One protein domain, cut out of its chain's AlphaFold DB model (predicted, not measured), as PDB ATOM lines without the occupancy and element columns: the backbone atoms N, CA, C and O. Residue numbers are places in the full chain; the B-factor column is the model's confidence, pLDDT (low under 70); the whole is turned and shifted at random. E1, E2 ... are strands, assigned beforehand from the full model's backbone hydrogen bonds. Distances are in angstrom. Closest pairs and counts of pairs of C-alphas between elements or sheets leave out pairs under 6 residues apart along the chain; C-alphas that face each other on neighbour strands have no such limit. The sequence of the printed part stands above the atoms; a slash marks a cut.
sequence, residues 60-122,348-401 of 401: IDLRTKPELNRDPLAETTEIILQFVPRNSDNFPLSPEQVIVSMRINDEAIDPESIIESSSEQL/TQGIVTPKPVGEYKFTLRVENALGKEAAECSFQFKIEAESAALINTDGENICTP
ATOM      1  N   ILE A  60     130.113 106.872  92.442       93.56
ATOM      2  CA  ILE A  60     130.091 105.408  92.330       93.56
ATOM      3  C   ILE A  60     129.121 105.033  91.214       93.56
ATOM      4  O   ILE A  60     127.941 105.364  91.295       93.56
ATOM      5  N   ASP A  61     129.627 104.332  90.205       91.12
ATOM      6  CA  ASP A  61     128.846 103.739  89.123       91.12
ATOM      7  C   ASP A  61     128.755 102.222  89.348       91.12
ATOM      8  O   ASP A  61     129.751 101.511  89.193       91.12
ATOM      9  N   LEU A  62     127.596 101.731  89.806       90.06
ATOM     10  CA  LEU A  62     127.362 100.294  89.978       90.06
ATOM     11  C   LEU A  62     127.126  99.653  88.611       90.06
ATOM     12  O   LEU A  62     126.210 100.056  87.899       90.06
ATOM     13  N   ARG A  63     127.908  98.622  88.275       86.56
ATOM     14  CA  ARG A  63     127.753  97.905  86.999       86.56
ATOM     15  C   ARG A  63     126.707  96.813  87.054       86.56
ATOM     16  O   ARG A  63     126.037  96.560  86.064       86.56
ATOM     17  N   THR A  64     126.546  96.197  88.217       85.50
ATOM     18  CA  THR A  64     125.571  95.134  88.430       85.50
ATOM     19  C   THR A  64     124.777  95.388  89.702       85.50
ATOM     20  O   THR A  64     125.177  96.144  90.597       85.50
ATOM     21  N   LYS A  65     123.610  94.745  89.788       89.25
ATOM     22  CA  LYS A  65     122.865  94.667  91.045       89.25
ATOM     23  C   LYS A  65     123.723  93.897  92.063       89.25
ATOM     24  O   LYS A  65     124.317  92.890  91.683       89.25
ATOM     25  N   PRO A  66     123.776  94.323  93.339       92.81
ATOM     26  CA  PRO A  66     124.525  93.598  94.359       92.81
ATOM     27  C   PRO A  66     124.077  92.139  94.462       92.81
ATOM     28  O   PRO A  66     122.877  91.855  94.529       92.81
ATOM     29  N   GLU A  67     125.042  91.230  94.523       93.94
ATOM     30  CA  GLU A  67     124.791  89.802  94.673       93.94
ATOM     31  C   GLU A  67     124.789  89.407  96.146       93.94
ATOM     32  O   GLU A  67     125.606  89.884  96.937       93.94
ATOM     33  N   LEU A  68     123.852  88.531  96.510       95.62
ATOM     34  CA  LEU A  68     123.659  88.055  97.874       95.62
ATOM     35  C   LEU A  68     123.535  86.533  97.875       95.62
ATOM     36  O   LEU A  68     122.496  85.997  97.489       95.62
ATOM     37  N   ASN A  69     124.555  85.842  98.381       96.06
ATOM     38  CA  ASN A  69     124.570  84.382  98.454       96.06
ATOM     39  C   ASN A  69     124.561  83.934  99.918       96.06
ATOM     40  O   ASN A  69     125.458  84.262 100.693       96.06
ATOM     41  N   ARG A  70     123.529  83.196 100.338       96.81
ATOM     42  CA  ARG A  70     123.442  82.635 101.697       96.81
ATOM     43  C   ARG A  70     123.927  81.191 101.689       96.81
ATOM     44  O   ARG A  70     123.352  80.366 100.991       96.81
ATOM     45  N   ASP A  71     124.896  80.879 102.545       97.44
ATOM     46  CA  ASP A  71     125.191  79.506 102.949       97.44
ATOM     47  C   ASP A  71     124.467  79.218 104.279       97.44
ATOM     48  O   ASP A  71     124.884  79.704 105.338       97.44
ATOM     49  N   PRO A  72     123.355  78.457 104.263       95.19
ATOM     50  CA  PRO A  72     122.611  78.141 105.477       95.19
ATOM     51  C   PRO A  72     123.362  77.173 106.403       95.19
ATOM     52  O   PRO A  72     123.091  77.161 107.601       95.19
ATOM     53  N   LEU A  73     124.310  76.381 105.889       95.56
ATOM     54  CA  LEU A  73     125.080  75.419 106.684       95.56
ATOM     55  C   LEU A  73     126.227  76.098 107.431       95.56
ATOM     56  O   LEU A  73     126.481  75.765 108.589       95.56
ATOM     57  N   ALA A  74     126.908  77.038 106.775       95.94
ATOM     58  CA  ALA A  74     127.939  77.866 107.399       95.94
ATOM     59  C   ALA A  74     127.356  79.046 108.199       95.94
ATOM     60  O   ALA A  74     128.076  79.704 108.946       95.94
ATOM     61  N   GLU A  75     126.054  79.310 108.051       96.31
ATOM     62  CA  GLU A  75     125.353  80.480 108.582       96.31
ATOM     63  C   GLU A  75     125.967  81.825 108.139       96.31
ATOM     64  O   GLU A  75     125.855  82.839 108.838       96.31
ATOM     65  N   THR A  76     126.554  81.863 106.942       97.62
ATOM     66  CA  THR A  76     127.206  83.046 106.369       97.62
ATOM     67  C   THR A  76     126.458  83.590 105.163       97.62
ATOM     68  O   THR A  76     125.879  82.843 104.381       97.62
ATOM     69  N   THR A  77     126.503  84.907 104.988       97.88
ATOM     70  CA  THR A  77     126.021  85.589 103.787       97.88
ATOM     71  C   THR A  77     127.187  86.268 103.095       97.88
ATOM     72  O   THR A  77     127.896  87.062 103.709       97.88
ATOM     73  N   GLU A  78     127.367  85.952 101.826       97.75
ATOM     74  CA  GLU A  78     128.261  86.639 100.912       97.75
ATOM     75  C   GLU A  78     127.524  87.812 100.256       97.75
ATOM     76  O   GLU A  78     126.350  87.696  99.892       97.75
ATOM     77  N   ILE A  79     128.209  88.949 100.159       96.94
ATOM     78  CA  ILE A  79     127.736  90.165  99.498       96.94
ATOM     79  C   ILE A  79     128.819  90.584  98.514       96.94
ATOM     80  O   ILE A  79     129.926  90.886  98.960       96.94
ATOM     81  N   ILE A  80     128.511  90.623  97.218       96.19
ATOM     82  CA  ILE A  80     129.451  91.025  96.162       96.19
ATOM     83  C   ILE A  80     128.890  92.238  95.417       96.19
ATOM     84  O   ILE A  80     127.695  92.316  95.124       96.19
ATOM     85  N   LEU A  81     129.759  93.206  95.135       94.88
ATOM     86  CA  LEU A  81     129.455  94.381  94.330       94.88
ATOM     87  C   LEU A  81     130.507  94.558  93.247       94.88
ATOM     88  O   LEU A  81     131.702  94.419  93.511       94.88
ATOM     89  N   GLN A  82     130.052  94.985  92.076       92.94
ATOM     90  CA  GLN A  82     130.907  95.389  90.974       92.94
ATOM     91  C   GLN A  82     130.633  96.854  90.618       92.94
ATOM     92  O   GLN A  82     129.486  97.250  90.391       92.94
ATOM     93  N   PHE A  83     131.671  97.687  90.622       93.31
ATOM     94  CA  PHE A  83     131.519  99.132  90.455       93.31
ATOM     95  C   PHE A  83     132.747  99.795  89.830       93.31
ATOM     96  O   PHE A  83     133.862  99.285  89.917       93.31
ATOM     97  N   VAL A  84     132.539 100.972  89.240       92.69
ATOM     98  CA  VAL A  84     133.599 101.858  88.748       92.69
ATOM     99  C   VAL A  84     133.540 103.169  89.532       92.69
ATOM    100  O   VAL A  84     132.526 103.872  89.490       92.69
ATOM    101  N   PRO A  85     134.596 103.544  90.267       93.94
ATOM    102  CA  PRO A  85     134.674 104.873  90.843       93.94
ATOM    103  C   PRO A  85     135.021 105.890  89.753       93.94
ATOM    104  O   PRO A  85     135.914 105.665  88.940       93.94
ATOM    105  N   ARG A  86     134.333 107.032  89.738       92.88
ATOM    106  CA  ARG A  86     134.500 108.068  88.712       92.88
ATOM    107  C   ARG A  86     134.736 109.444  89.297       92.88
ATOM    108  O   ARG A  86     134.367 109.709  90.437       92.88
ATOM    109  N   ASN A  87     135.312 110.341  88.505       91.75
ATOM    110  CA  ASN A  87     135.331 111.767  88.817       91.75
ATOM    111  C   ASN A  87     134.041 112.486  88.364       91.75
ATOM    112  O   ASN A  87     133.147 111.889  87.766       91.75
ATOM    113  N   SER A  88     133.958 113.797  88.615       88.31
ATOM    114  CA  SER A  88     132.823 114.641  88.198       88.31
ATOM    115  C   SER A  88     132.633 114.759  86.683       88.31
ATOM    116  O   SER A  88     131.549 115.117  86.239       88.31
ATOM    117  N   ASP A  89     133.674 114.465  85.907       84.88
ATOM    118  CA  ASP A  89     133.664 114.485  84.442       84.88
ATOM    119  C   ASP A  89     133.417 113.076  83.857       84.88
ATOM    120  O   ASP A  89     133.658 112.828  82.674       84.88
ATOM    121  N   ASN A  90     132.944 112.143  84.694       84.12
ATOM    122  CA  ASN A  90     132.638 110.752  84.363       84.12
ATOM    123  C   ASN A  90     133.852 109.901  83.937       84.12
ATOM    124  O   ASN A  90     133.689 108.843  83.329       84.12
ATOM    125  N   PHE A  91     135.080 110.329  84.246       85.81
ATOM    126  CA  PHE A  91     136.268 109.515  83.989       85.81
ATOM    127  C   PHE A  91     136.469 108.471  85.088       85.81
ATOM    128  O   PHE A  91     136.393 108.833  86.267       85.81
ATOM    129  N   PRO A  92     136.793 107.224  84.713       90.12
ATOM    130  CA  PRO A  92     137.159 106.183  85.663       90.12
ATOM    131  C   PRO A  92     138.399 106.564  86.487       90.12
ATOM    132  O   PRO A  92     139.363 107.136  85.971       90.12
ATOM    133  N   LEU A  93     138.377 106.221  87.773       91.12
ATOM    134  CA  LEU A  93     139.473 106.401  88.723       91.12
ATOM    135  C   LEU A  93     140.133 105.050  89.014       91.12
ATOM    136  O   LEU A  93     139.453 104.057  89.259       91.12
ATOM    137  N   SER A  94     141.465 105.005  89.009       90.69
ATOM    138  CA  SER A  94     142.202 103.773  89.309       90.69
ATOM    139  C   SER A  94     142.122 103.396  90.794       90.69
ATOM    140  O   SER A  94     141.858 104.264  91.635       90.69
ATOM    141  N   PRO A  95     142.389 102.126  91.158       90.44
ATOM    142  CA  PRO A  95     142.395 101.692  92.556       90.44
ATOM    143  C   PRO A  95     143.313 102.524  93.466       90.44
ATOM    144  O   PRO A  95     142.983 102.761  94.619       90.44
ATOM    145  N   GLU A  96     144.435 103.042  92.958       91.69
ATOM    146  CA  GLU A  96     145.366 103.884  93.726       91.69
ATOM    147  C   GLU A  96     144.859 105.319  93.937       91.69
ATOM    148  O   GLU A  96     145.408 106.069  94.750       91.69
ATOM    149  N   GLN A  97     143.841 105.732  93.179       93.88
ATOM    150  CA  GLN A  97     143.242 107.063  93.254       93.88
ATOM    151  C   GLN A  97     142.079 107.133  94.242       93.88
ATOM    152  O   GLN A  97     141.610 108.239  94.538       93.88
ATOM    153  N   VAL A  98     141.641 105.991  94.773       95.31
ATOM    154  CA  VAL A  98     140.510 105.898  95.691       95.31
ATOM    155  C   VAL A  98     140.822 105.043  96.915       95.31
ATOM    156  O   VAL A  98     141.746 104.239  96.932       95.31
ATOM    157  N   ILE A  99     140.036 105.236  97.967       95.56
ATOM    158  CA  ILE A  99     140.026 104.400  99.163       95.56
ATOM    159  C   ILE A  99     138.624 103.819  99.272       95.56
ATOM    160  O   ILE A  99     137.646 104.558  99.385       95.56
ATOM    161  N   VAL A 100     138.530 102.494  99.245       96.06
ATOM    162  CA  VAL A 100     137.261 101.777  99.352       96.06
ATOM    163  C   VAL A 100     137.083 101.272 100.777       96.06
ATOM    164  O   VAL A 100     138.000 100.714 101.379       96.06
ATOM    165  N   SER A 101     135.890 101.462 101.329       96.94
ATOM    166  CA  SER A 101     135.493 100.878 102.607       96.94
ATOM    167  C   SER A 101     134.057 100.375 102.542       96.94
ATOM    168  O   SER A 101     133.227 100.913 101.812       96.94
ATOM    169  N   MET A 102     133.766  99.332 103.312       97.56
ATOM    170  CA  MET A 102     132.447  98.708 103.377       97.56
ATOM    171  C   MET A 102     131.934  98.726 104.816       97.56
ATOM    172  O   MET A 102     132.724  98.705 105.770       97.56
ATOM    173  N   ARG A 103     130.609  98.782 104.977       98.12
ATOM    174  CA  ARG A 103     129.927  98.777 106.276       98.12
ATOM    175  C   ARG A 103     128.631  97.969 106.229       98.12
ATOM    176  O   ARG A 103     127.959  97.942 105.202       98.12
ATOM    177  N   ILE A 104     128.246  97.386 107.365       97.44
ATOM    178  CA  ILE A 104     126.895  96.851 107.603       97.44
ATOM    179  C   ILE A 104     126.301  97.552 108.823       97.44
ATOM    180  O   ILE A 104     126.907  97.541 109.890       97.44
ATOM    181  N   ASN A 105     125.104  98.126 108.684       96.81
ATOM    182  CA  ASN A 105     124.429  98.909 109.727       96.81
ATOM    183  C   ASN A 105     125.344  99.997 110.320       96.81
ATOM    184  O   ASN A 105     125.413 100.171 111.534       96.81
ATOM    185  N   ASP A 106     126.075 100.689 109.441       95.94
ATOM    186  CA  ASP A 106     127.063 101.728 109.756       95.94
ATOM    187  C   ASP A 106     128.294 101.248 110.566       95.94
ATOM    188  O   ASP A 106     129.177 102.047 110.885       95.94
ATOM    189  N   GLU A 107     128.419  99.944 110.832       97.62
ATOM    190  CA  GLU A 107     129.605  99.325 111.434       97.62
ATOM    191  C   GLU A 107     130.614  98.930 110.350       97.62
ATOM    192  O   GLU A 107     130.241  98.367 109.319       97.62
ATOM    193  N   ALA A 108     131.900  99.209 110.581       97.31
ATOM    194  CA  ALA A 108     132.969  98.773 109.686       97.31
ATOM    195  C   ALA A 108     133.012  97.242 109.586       97.31
ATOM    196  O   ALA A 108     132.837  96.546 110.586       97.31
ATOM    197  N   ILE A 109     133.264  96.737 108.378       96.81
ATOM    198  CA  ILE A 109     133.448  95.303 108.154       96.81
ATOM    199  C   ILE A 109     134.732  94.825 108.836       96.81
ATOM    200  O   ILE A 109     135.755  95.513 108.814       96.81
ATOM    201  N   ASP A 110     134.656  93.647 109.453       96.38
ATOM    202  CA  ASP A 110     135.823  92.944 109.976       96.38
ATOM    203  C   ASP A 110     136.792  92.642 108.819       96.38
ATOM    204  O   ASP A 110     136.353  92.077 107.817       96.38
ATOM    205  N   PRO A 111     138.086  92.992 108.906       95.56
ATOM    206  CA  PRO A 111     139.054  92.632 107.876       95.56
ATOM    207  C   PRO A 111     139.071  91.137 107.520       95.56
ATOM    208  O   PRO A 111     139.364  90.809 106.376       95.56
ATOM    209  N   GLU A 112     138.724  90.242 108.454       95.44
ATOM    210  CA  GLU A 112     138.622  88.793 108.196       95.44
ATOM    211  C   GLU A 112     137.397  88.409 107.346       95.44
ATOM    212  O   GLU A 112     137.349  87.321 106.779       95.44
ATOM    213  N   SER A 113     136.406  89.297 107.241       96.69
ATOM    214  CA  SER A 113     135.218  89.119 106.403       96.69
ATOM    215  C   SER A 113     135.422  89.574 104.960       96.69
ATOM    216  O   SER A 113     134.527  89.352 104.151       96.69
ATOM    217  N   ILE A 114     136.525  90.243 104.622       96.75
ATOM    218  CA  ILE A 114     136.773  90.728 103.258       96.75
ATOM    219  C   ILE A 114     137.241  89.557 102.391       96.75
ATOM    220  O   ILE A 114     138.179  88.850 102.756       96.75
ATOM    221  N   ILE A 115     136.596  89.359 101.241       95.19
ATOM    222  CA  ILE A 115     137.024  88.358 100.262       95.19
ATOM    223  C   ILE A 115     138.312  88.855  99.600       95.19
ATOM    224  O   ILE A 115     138.401  90.011  99.185       95.19
ATOM    225  N   GLU A 116     139.323  87.991  99.520       92.94
ATOM    226  CA  GLU A 116     140.589  88.327  98.870       92.94
ATOM    227  C   GLU A 116     140.357  88.660  97.389       92.94
ATOM    228  O   GLU A 116     139.629  87.952  96.699       92.94
ATOM    229  N   SER A 117     141.008  89.711  96.879       86.25
ATOM    230  CA  SER A 117     140.827  90.182  95.495       86.25
ATOM    231  C   SER A 117     141.196  89.147  94.426       86.25
ATOM    232  O   SER A 117     140.764  89.274  93.291       86.25
ATOM    233  N   SER A 118     142.003  88.145  94.781       87.19
ATOM    234  CA  SER A 118     142.378  87.010  93.927       87.19
ATOM    235  C   SER A 118     141.507  85.769  94.159       87.19
ATOM    236  O   SER A 118     141.929  84.659  93.855       87.19
ATOM    237  N   SER A 119     140.350  85.905  94.809       90.38
ATOM    238  CA  SER A 119     139.407  84.797  94.969       90.38
ATOM    239  C   SER A 119     138.667  84.555  93.658       90.38
ATOM    240  O   SER A 119     138.152  85.502  93.066       90.38
ATOM    241  N   GLU A 120     138.508  83.286  93.270       88.56
ATOM    242  CA  GLU A 120     137.627  82.875  92.164       88.56
ATOM    243  C   GLU A 120     136.190  83.407  92.350       88.56
ATOM    244  O   GLU A 120     135.484  83.637  91.380       88.56
ATOM    245  N   GLN A 121     135.759  83.679  93.589       87.94
ATOM    246  CA  GLN A 121     134.441  84.267  93.880       87.94
ATOM    247  C   GLN A 121     134.276  85.703  93.369       87.94
ATOM    248  O   GLN A 121     133.152  86.168  93.211       87.94
ATOM    249  N   LEU A 122     135.382  86.430  93.188       88.44
ATOM    250  CA  LEU A 122     135.382  87.792  92.653       88.44
ATOM    251  C   LEU A 122     135.787  87.827  91.179       88.44
ATOM    252  O   LEU A 122     135.810  88.915  90.594       88.44
ATOM    253  N   THR A 348     135.630  94.613  91.636       93.12
ATOM    254  CA  THR A 348     134.766  93.649  92.311       93.12
ATOM    255  C   THR A 348     135.213  93.562  93.762       93.12
ATOM    256  O   THR A 348     136.374  93.279  94.054       93.12
ATOM    257  N   GLN A 349     134.308  93.863  94.686       95.56
ATOM    258  CA  GLN A 349     134.555  93.772  96.121       95.56
ATOM    259  C   GLN A 349     133.510  92.860  96.732       95.56
ATOM    260  O   GLN A 349     132.331  92.935  96.377       95.56
ATOM    261  N   GLY A 350     133.933  92.028  97.674       96.00
ATOM    262  CA  GLY A 350     133.027  91.117  98.344       96.00
ATOM    263  C   GLY A 350     133.342  90.948  99.817       96.00
ATOM    264  O   GLY A 350     134.476  91.144 100.265       96.00
ATOM    265  N   ILE A 351     132.312  90.598 100.581       97.88
ATOM    266  CA  ILE A 351     132.436  90.254 101.994       97.88
ATOM    267  C   ILE A 351     131.653  88.987 102.310       97.88
ATOM    268  O   ILE A 351     130.599  88.749 101.730       97.88
ATOM    269  N   VAL A 352     132.114  88.226 103.300       98.06
ATOM    270  CA  VAL A 352     131.390  87.105 103.906       98.06
ATOM    271  C   VAL A 352     131.107  87.435 105.363       98.06
ATOM    272  O   VAL A 352     132.020  87.660 106.159       98.06
ATOM    273  N   THR A 353     129.830  87.473 105.742       97.12
ATOM    274  CA  THR A 353     129.409  87.901 107.077       97.12
ATOM    275  C   THR A 353     128.510  86.872 107.776       97.12
ATOM    276  O   THR A 353     127.524  86.417 107.192       97.12
ATOM    277  N   PRO A 354     128.780  86.510 109.046       97.25
ATOM    278  CA  PRO A 354     127.959  85.571 109.815       97.25
ATOM    279  C   PRO A 354     126.795  86.288 110.525       97.25
ATOM    280  O   PRO A 354     126.553  86.102 111.720       97.25
ATOM    281  N   LYS A 355     126.096  87.197 109.830       97.06
ATOM    282  CA  LYS A 355     124.950  87.901 110.422       97.06
ATOM    283  C   LYS A 355     123.752  86.938 110.543       97.06
ATOM    284  O   LYS A 355     123.520  86.134 109.635       97.06
ATOM    285  N   PRO A 356     122.981  87.004 111.648       97.31
ATOM    286  CA  PRO A 356     121.788  86.177 111.824       97.31
ATOM    287  C   PRO A 356     120.652  86.602 110.879       97.31
ATOM    288  O   PRO A 356     120.718  87.643 110.233       97.31
ATOM    289  N   VAL A 357     119.565  85.828 110.845       97.62
ATOM    290  CA  VAL A 357     118.319  86.202 110.148       97.62
ATOM    291  C   VAL A 357     117.845  87.587 110.606       97.62
ATOM    292  O   VAL A 357     117.759  87.853 111.807       97.62
ATOM    293  N   GLY A 358     117.533  88.467 109.655       97.81
ATOM    294  CA  GLY A 358     117.178  89.857 109.933       97.81
ATOM    295  C   GLY A 358     117.295  90.764 108.711       97.81
ATOM    296  O   GLY A 358     117.639  90.313 107.620       97.81
ATOM    297  N   GLU A 359     117.003  92.044 108.907       98.00
ATOM    298  CA  GLU A 359     117.165  93.092 107.896       98.00
ATOM    299  C   GLU A 359     118.404  93.928 108.216       98.00
ATOM    300  O   GLU A 359     118.673  94.257 109.376       98.00
ATOM    301  N   TYR A 360     119.161  94.257 107.177       97.56
ATOM    302  CA  TYR A 360     120.451  94.919 107.269       97.56
ATOM    303  C   TYR A 360     120.580  95.976 106.179       97.56
ATOM    304  O   TYR A 360     119.980  95.870 105.111       97.56
ATOM    305  N   LYS A 361     121.407  96.986 106.438       96.56
ATOM    306  CA  LYS A 361     121.842  97.972 105.453       96.56
ATOM    307  C   LYS A 361     123.313  97.734 105.146       96.56
ATOM    308  O   LYS A 361     124.136  97.807 106.057       96.56
ATOM    309  N   PHE A 362     123.640  97.478 103.889       96.69
ATOM    310  CA  PHE A 362     125.014  97.502 103.406       96.69
ATOM    311  C   PHE A 362     125.348  98.905 102.889       96.69
ATOM    312  O   PHE A 362     124.494  99.553 102.281       96.69
ATOM    313  N   THR A 363     126.579  99.362 103.110       97.00
ATOM    314  CA  THR A 363     127.094 100.623 102.567       97.00
ATOM    315  C   THR A 363     128.502 100.423 102.011       97.00
ATOM    316  O   THR A 363     129.428 100.107 102.757       97.00
ATOM    317  N   LEU A 364     128.663 100.660 100.710       96.88
ATOM    318  CA  LEU A 364     129.936 100.901 100.039       96.88
ATOM    319  C   LEU A 364     130.261 102.392 100.146       96.88
ATOM    320  O   LEU A 364     129.422 103.233  99.838       96.88
ATOM    321  N   ARG A 365     131.484 102.730 100.541       96.88
ATOM    322  CA  ARG A 365     131.977 104.105 100.564       96.88
ATOM    323  C   ARG A 365     133.289 104.187  99.811       96.88
ATOM    324  O   ARG A 365     134.236 103.479 100.154       96.88
ATOM    325  N   VAL A 366     133.341 105.078  98.831       96.75
ATOM    326  CA  VAL A 366     134.536 105.338  98.032       96.75
ATOM    327  C   VAL A 366     134.972 106.771  98.275       96.75
ATOM    328  O   VAL A 366     134.246 107.711  97.965       96.75
ATOM    329  N   GLU A 367     136.163 106.936  98.833       96.31
ATOM    330  CA  GLU A 367     136.797 108.235  99.041       96.31
ATOM    331  C   GLU A 367     137.877 108.464  97.985       96.31
ATOM    332  O   GLU A 367     138.493 107.512  97.509       96.31
ATOM    333  N   ASN A 368     138.171 109.716  97.639       94.00
ATOM    334  CA  ASN A 368     139.400 109.990  96.896       94.00
ATOM    335  C   ASN A 368     140.632 109.667  97.758       94.00
ATOM    336  O   ASN A 368     140.567 109.659  98.987       94.00
ATOM    337  N   ALA A 369     141.789 109.451  97.136       91.62
ATOM    338  CA  ALA A 369     143.016 109.095  97.852       91.62
ATOM    339  C   ALA A 369     143.511 110.164  98.859       91.62
ATOM    340  O   ALA A 369     144.408 109.891  99.656       91.62
ATOM    341  N   LEU A 370     142.943 111.380  98.853       90.94
ATOM    342  CA  LEU A 370     143.184 112.400  99.882       90.94
ATOM    343  C   LEU A 370     142.217 112.329 101.076       90.94
ATOM    344  O   LEU A 370     142.406 113.091 102.027       90.94
ATOM    345  N   GLY A 371     141.187 111.481 101.024       89.88
ATOM    346  CA  GLY A 371     140.135 111.359 102.038       89.88
ATOM    347  C   GLY A 371     139.280 112.622 102.195       89.88
ATOM    348  O   GLY A 371     138.765 112.887 103.280       89.88
ATOM    349  N   LYS A 372     139.204 113.469 101.158       90.31
ATOM    350  CA  LYS A 372     138.512 114.773 101.226       90.31
ATOM    351  C   LYS A 372     137.086 114.733 100.707       90.31
ATOM    352  O   LYS A 372     136.233 115.408 101.267       90.31
ATOM    353  N   GLU A 373     136.868 113.966  99.650       93.31
ATOM    354  CA  GLU A 373     135.566 113.776  99.014       93.31
ATOM    355  C   GLU A 373     135.253 112.285  99.030       93.31
ATOM    356  O   GLU A 373     136.167 111.465  98.879       93.31
ATOM    357  N   ALA A 374     133.984 111.942  99.224       94.19
ATOM    358  CA  ALA A 374     133.529 110.565  99.282       94.19
ATOM    359  C   ALA A 374     132.116 110.444  98.726       94.19
ATOM    360  O   ALA A 374     131.270 111.258  99.077       94.19
ATOM    361  N   ALA A 375     131.878 109.390  97.956       95.56
ATOM    362  CA  ALA A 375     130.543 108.946  97.588       95.56
ATOM    363  C   ALA A 375     130.176 107.696  98.391       95.56
ATOM    364  O   ALA A 375     131.043 106.905  98.785       95.56
ATOM    365  N   GLU A 376     128.881 107.510  98.624       95.75
ATOM    366  CA  GLU A 376     128.349 106.333  99.302       95.75
ATOM    367  C   GLU A 376     127.265 105.674  98.458       95.75
ATOM    368  O   GLU A 376     126.413 106.333  97.868       95.75
ATOM    369  N   CYS A 377     127.278 104.347  98.436       94.25
ATOM    370  CA  CYS A 377     126.247 103.538  97.825       94.25
ATOM    371  C   CYS A 377     125.698 102.558  98.858       94.25
ATOM    372  O   CYS A 377     126.457 101.807  99.467       94.25
ATOM    373  N   SER A 378     124.395 102.612  99.126       94.44
ATOM    374  CA  SER A 378     123.758 101.837 100.188       94.44
ATOM    375  C   SER A 378     122.502 101.129  99.709       94.44
ATOM    376  O   SER A 378     121.663 101.727  99.046       94.44
ATOM    377  N   PHE A 379     122.316  99.890 100.149       94.25
ATOM    378  CA  PHE A 379     121.089  99.130  99.920       94.25
ATOM    379  C   PHE A 379     120.686  98.360 101.172       94.25
ATOM    380  O   PHE A 379     121.506  98.059 102.044       94.25
ATOM    381  N   GLN A 380     119.398  98.039 101.257       95.62
ATOM    382  CA  GLN A 380     118.875  97.163 102.293       95.62
ATOM    383  C   GLN A 380     118.770  95.734 101.771       95.62
ATOM    384  O   GLN A 380     118.436  95.503 100.610       95.62
ATOM    385  N   PHE A 381     119.035  94.772 102.644       96.38
ATOM    386  CA  PHE A 381     118.887  93.360 102.349       96.38
ATOM    387  C   PHE A 381     118.336  92.607 103.555       96.38
ATOM    388  O   PHE A 381     118.513  93.003 104.709       96.38
ATOM    389  N   LYS A 382     117.649  91.506 103.276       97.38
ATOM    390  CA  LYS A 382     117.076  90.607 104.265       97.38
ATOM    391  C   LYS A 382     117.790  89.271 104.189       97.38
ATOM    392  O   LYS A 382     117.854  88.673 103.120       97.38
ATOM    393  N   ILE A 383     118.290  88.801 105.322       97.94
ATOM    394  CA  ILE A 383     118.740  87.423 105.500       97.94
ATOM    395  C   ILE A 383     117.559  86.625 106.045       97.94
ATOM    396  O   ILE A 383     116.995  86.973 107.084       97.94
ATOM    397  N   GLU A 384     117.209  85.544 105.362       97.31
ATOM    398  CA  GLU A 384     116.250  84.533 105.796       97.31
ATOM    399  C   GLU A 384     116.977  83.210 106.083       97.31
ATOM    400  O   GLU A 384     118.198  83.118 105.974       97.31
ATOM    401  N   ALA A 385     116.241  82.185 106.522       95.81
ATOM    402  CA  ALA A 385     116.852  80.920 106.938       95.81
ATOM    403  C   ALA A 385     117.678  80.257 105.819       95.81
ATOM    404  O   ALA A 385     118.750  79.731 106.090       95.81
ATOM    405  N   GLU A 386     117.193  80.327 104.578       96.31
ATOM    406  CA  GLU A 386     117.752  79.606 103.424       96.31
ATOM    407  C   GLU A 386     118.207  80.545 102.295       96.31
ATOM    408  O   GLU A 386     118.617  80.089 101.232       96.31
ATOM    409  N   SER A 387     118.081  81.861 102.471       96.69
ATOM    410  CA  SER A 387     118.299  82.830 101.395       96.69
ATOM    411  C   SER A 387     118.692  84.204 101.932       96.69
ATOM    412  O   SER A 387     118.525  84.511 103.113       96.69
ATOM    413  N   ALA A 388     119.211  85.046 101.046       96.25
ATOM    414  CA  ALA A 388     119.330  86.478 101.259       96.25
ATOM    415  C   ALA A 388     118.794  87.203 100.019       96.25
ATOM    416  O   ALA A 388     118.926  86.699  98.907       96.25
ATOM    417  N   ALA A 389     118.146  88.351 100.205       95.75
ATOM    418  CA  ALA A 389     117.556  89.111  99.106       95.75
ATOM    419  C   ALA A 389     117.585  90.615  99.384       95.75
ATOM    420  O   ALA A 389     117.491  91.044 100.536       95.75
ATOM    421  N   LEU A 390     117.682  91.420  98.326       93.56
ATOM    422  CA  LEU A 390     117.558  92.873  98.414       93.56
ATOM    423  C   LEU A 390     116.128  93.270  98.826       93.56
ATOM    424  O   LEU A 390     115.156  92.610  98.456       93.56
ATOM    425  N   ILE A 391     115.998  94.352  99.595       92.81
ATOM    426  CA  ILE A 391     114.710  94.927 100.011       92.81
ATOM    427  C   ILE A 391     114.464  96.202  99.193       92.81
ATOM    428  O   ILE A 391     115.297  97.103  99.222       92.81
ATOM    429  N   ASN A 392     113.304  96.297  98.530       68.56
ATOM    430  CA  ASN A 392     112.830  97.479  97.788       68.56
ATOM    431  C   ASN A 392     113.827  98.021  96.743       68.56
ATOM    432  O   ASN A 392     114.370  99.111  96.891       68.56
ATOM    433  N   THR A 393     114.030  97.285  95.651       64.62
ATOM    434  CA  THR A 393     114.895  97.698  94.528       64.62
ATOM    435  C   THR A 393     114.192  98.582  93.490       64.62
ATOM    436  O   THR A 393     114.765  98.854  92.439       64.62
ATOM    437  N   ASP A 394     112.956  99.023  93.747       55.44
ATOM    438  CA  ASP A 394     112.068  99.656  92.758       55.44
ATOM    439  C   ASP A 394     112.404 101.143  92.485       55.44
ATOM    440  O   ASP A 394     111.530 102.011  92.506       55.44
ATOM    441  N   GLY A 395     113.676 101.446  92.200       52.00
ATOM    442  CA  GLY A 395     114.079 102.683  91.521       52.00
ATOM    443  C   GLY A 395     114.563 103.849  92.389       52.00
ATOM    444  O   GLY A 395     114.673 104.962  91.874       52.00
ATOM    445  N   GLU A 396     114.873 103.650  93.673       53.56
ATOM    446  CA  GLU A 396     115.615 104.662  94.441       53.56
ATOM    447  C   GLU A 396     117.120 104.546  94.154       53.56
ATOM    448  O   GLU A 396     117.689 103.458  94.217       53.56
ATOM    449  N   ASN A 397     117.753 105.680  93.821       54.22
ATOM    450  CA  ASN A 397     119.197 105.793  93.598       54.22
ATOM    451  C   ASN A 397     119.964 105.149  94.763       54.22
ATOM    452  O   ASN A 397     120.070 105.734  95.841       54.22
ATOM    453  N   ILE A 398     120.513 103.956  94.521       71.38
ATOM    454  CA  ILE A 398     121.302 103.189  95.496       71.38
ATOM    455  C   ILE A 398     122.544 103.995  95.906       71.38
ATOM    456  O   ILE A 398     123.010 103.896  97.042       71.38
ATOM    457  N   CYS A 399     123.054 104.842  95.008       75.56
ATOM    458  CA  CYS A 399     124.217 105.675  95.260       75.56
ATOM    459  C   CYS A 399     123.849 107.154  95.433       75.56
ATOM    460  O   CYS A 399     123.109 107.736  94.638       75.56
ATOM    461  N   THR A 400     124.411 107.770  96.470       63.22
ATOM    462  CA  THR A 400     124.367 109.212  96.716       63.22
ATOM    463  C   THR A 400     125.761 109.808  96.499       63.22
ATOM    464  O   THR A 400     126.728 109.245  97.027       63.22
ATOM    465  N   PRO A 401     125.880 110.906  95.731       47.22
ATOM    466  CA  PRO A 401     127.153 111.585  95.505       47.22
ATOM    467  C   PRO A 401     127.712 112.250  96.762       47.22
ATOM    468  O   PRO A 401     126.916 112.592  97.671       47.22
TER     469      PRO A 401
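What this domain is: This is residues 60 to 122 and 348 to 401 of the 401 residues of the protein "VWA domain-containing protein" of Gammaproteobacteria bacterium (UniProt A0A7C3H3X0). Two small, twisted sheets lie face to face as a sandwich, the branched sheet E1, E2, E3 and E5 against the sheet E4, E6, E7 and E8, with the long strands E3 and E6 nearest the middle. A long loop, residues 105 to 122, lies at the side of E4 and E5, and the last residues loop out from E8 and fold back to E7. The printed part has 117 residues with eight named strands, E1 to E8 along the chain, and no named helix; the class is all strand, though under half of the residues, 57, are in named elements. The sheet E4 E6 E7 E8 is antiparallel, in that order, and the three pairs of the branched sheet are antiparallel too. The whole is compact, with a radius of gyration of the C-alphas of 14.3 A and spans of 44 by 33 by 24 A.

How they stand to each other: Begin with E6, residues 358 to 368, and E7, residues 374 to 383, a hairpin at 163 degrees, where N 364 and O 377 are 2.8 A apart, within hydrogen-bond range. Beside E6 look for the edge strand E4, residues 98 to 104, with N 101 and O 365 at 2.9 A. Beside E7 is the other edge strand, E8, residues 388 to 391, with N 382 and O 389 at 2.8 A. E6, E7 and E8 form a meander, each strand the antiparallel neighbour of the one before. In the other sheet, E3, residues 76 to 86, has three neighbours in staggered pairing: E2, residues 67 to 71, with N 78 and O 69 at 2.8 A; E5, residues 348 to 353, with N 353 and O 77 at 2.8 A; and E1, residues 60 to 62, with N 84 and O 61 at 2.8 A. E2 and E3 are a hairpin. The facing parts of the sandwich are 8.5 A centre to centre, their strands at 27 degrees. Between the sheets, the closest C-alphas of E2 and E8 are those of Arg 70 and Ala 388, 5.6 A apart. E4 and E5 are near each other, while E5 and E7 are apart.

Where its parts are: Find C-alpha 60, where E1 begins, at (130.091, 105.408, 92.330). E3 runs 31.5 A from C-alpha 76 at (127.206, 83.046, 106.369); E6 runs 32.7 A, E7 28.2 A and E4 20.2 A. E8 ends at C-alpha 391, (114.710, 94.927, 100.011).

The domain as a whole: The C-alphas farthest apart, of Leu 73 and Asp 89, are 45.8 A apart. Residues 123 to 347 are not printed, and C-alphas 122 and 348 are 5.9 A apart across the cut. The link E3 to E4 is long. Confidence is low, under 70, at residues 392 to 397 and 400 to 401.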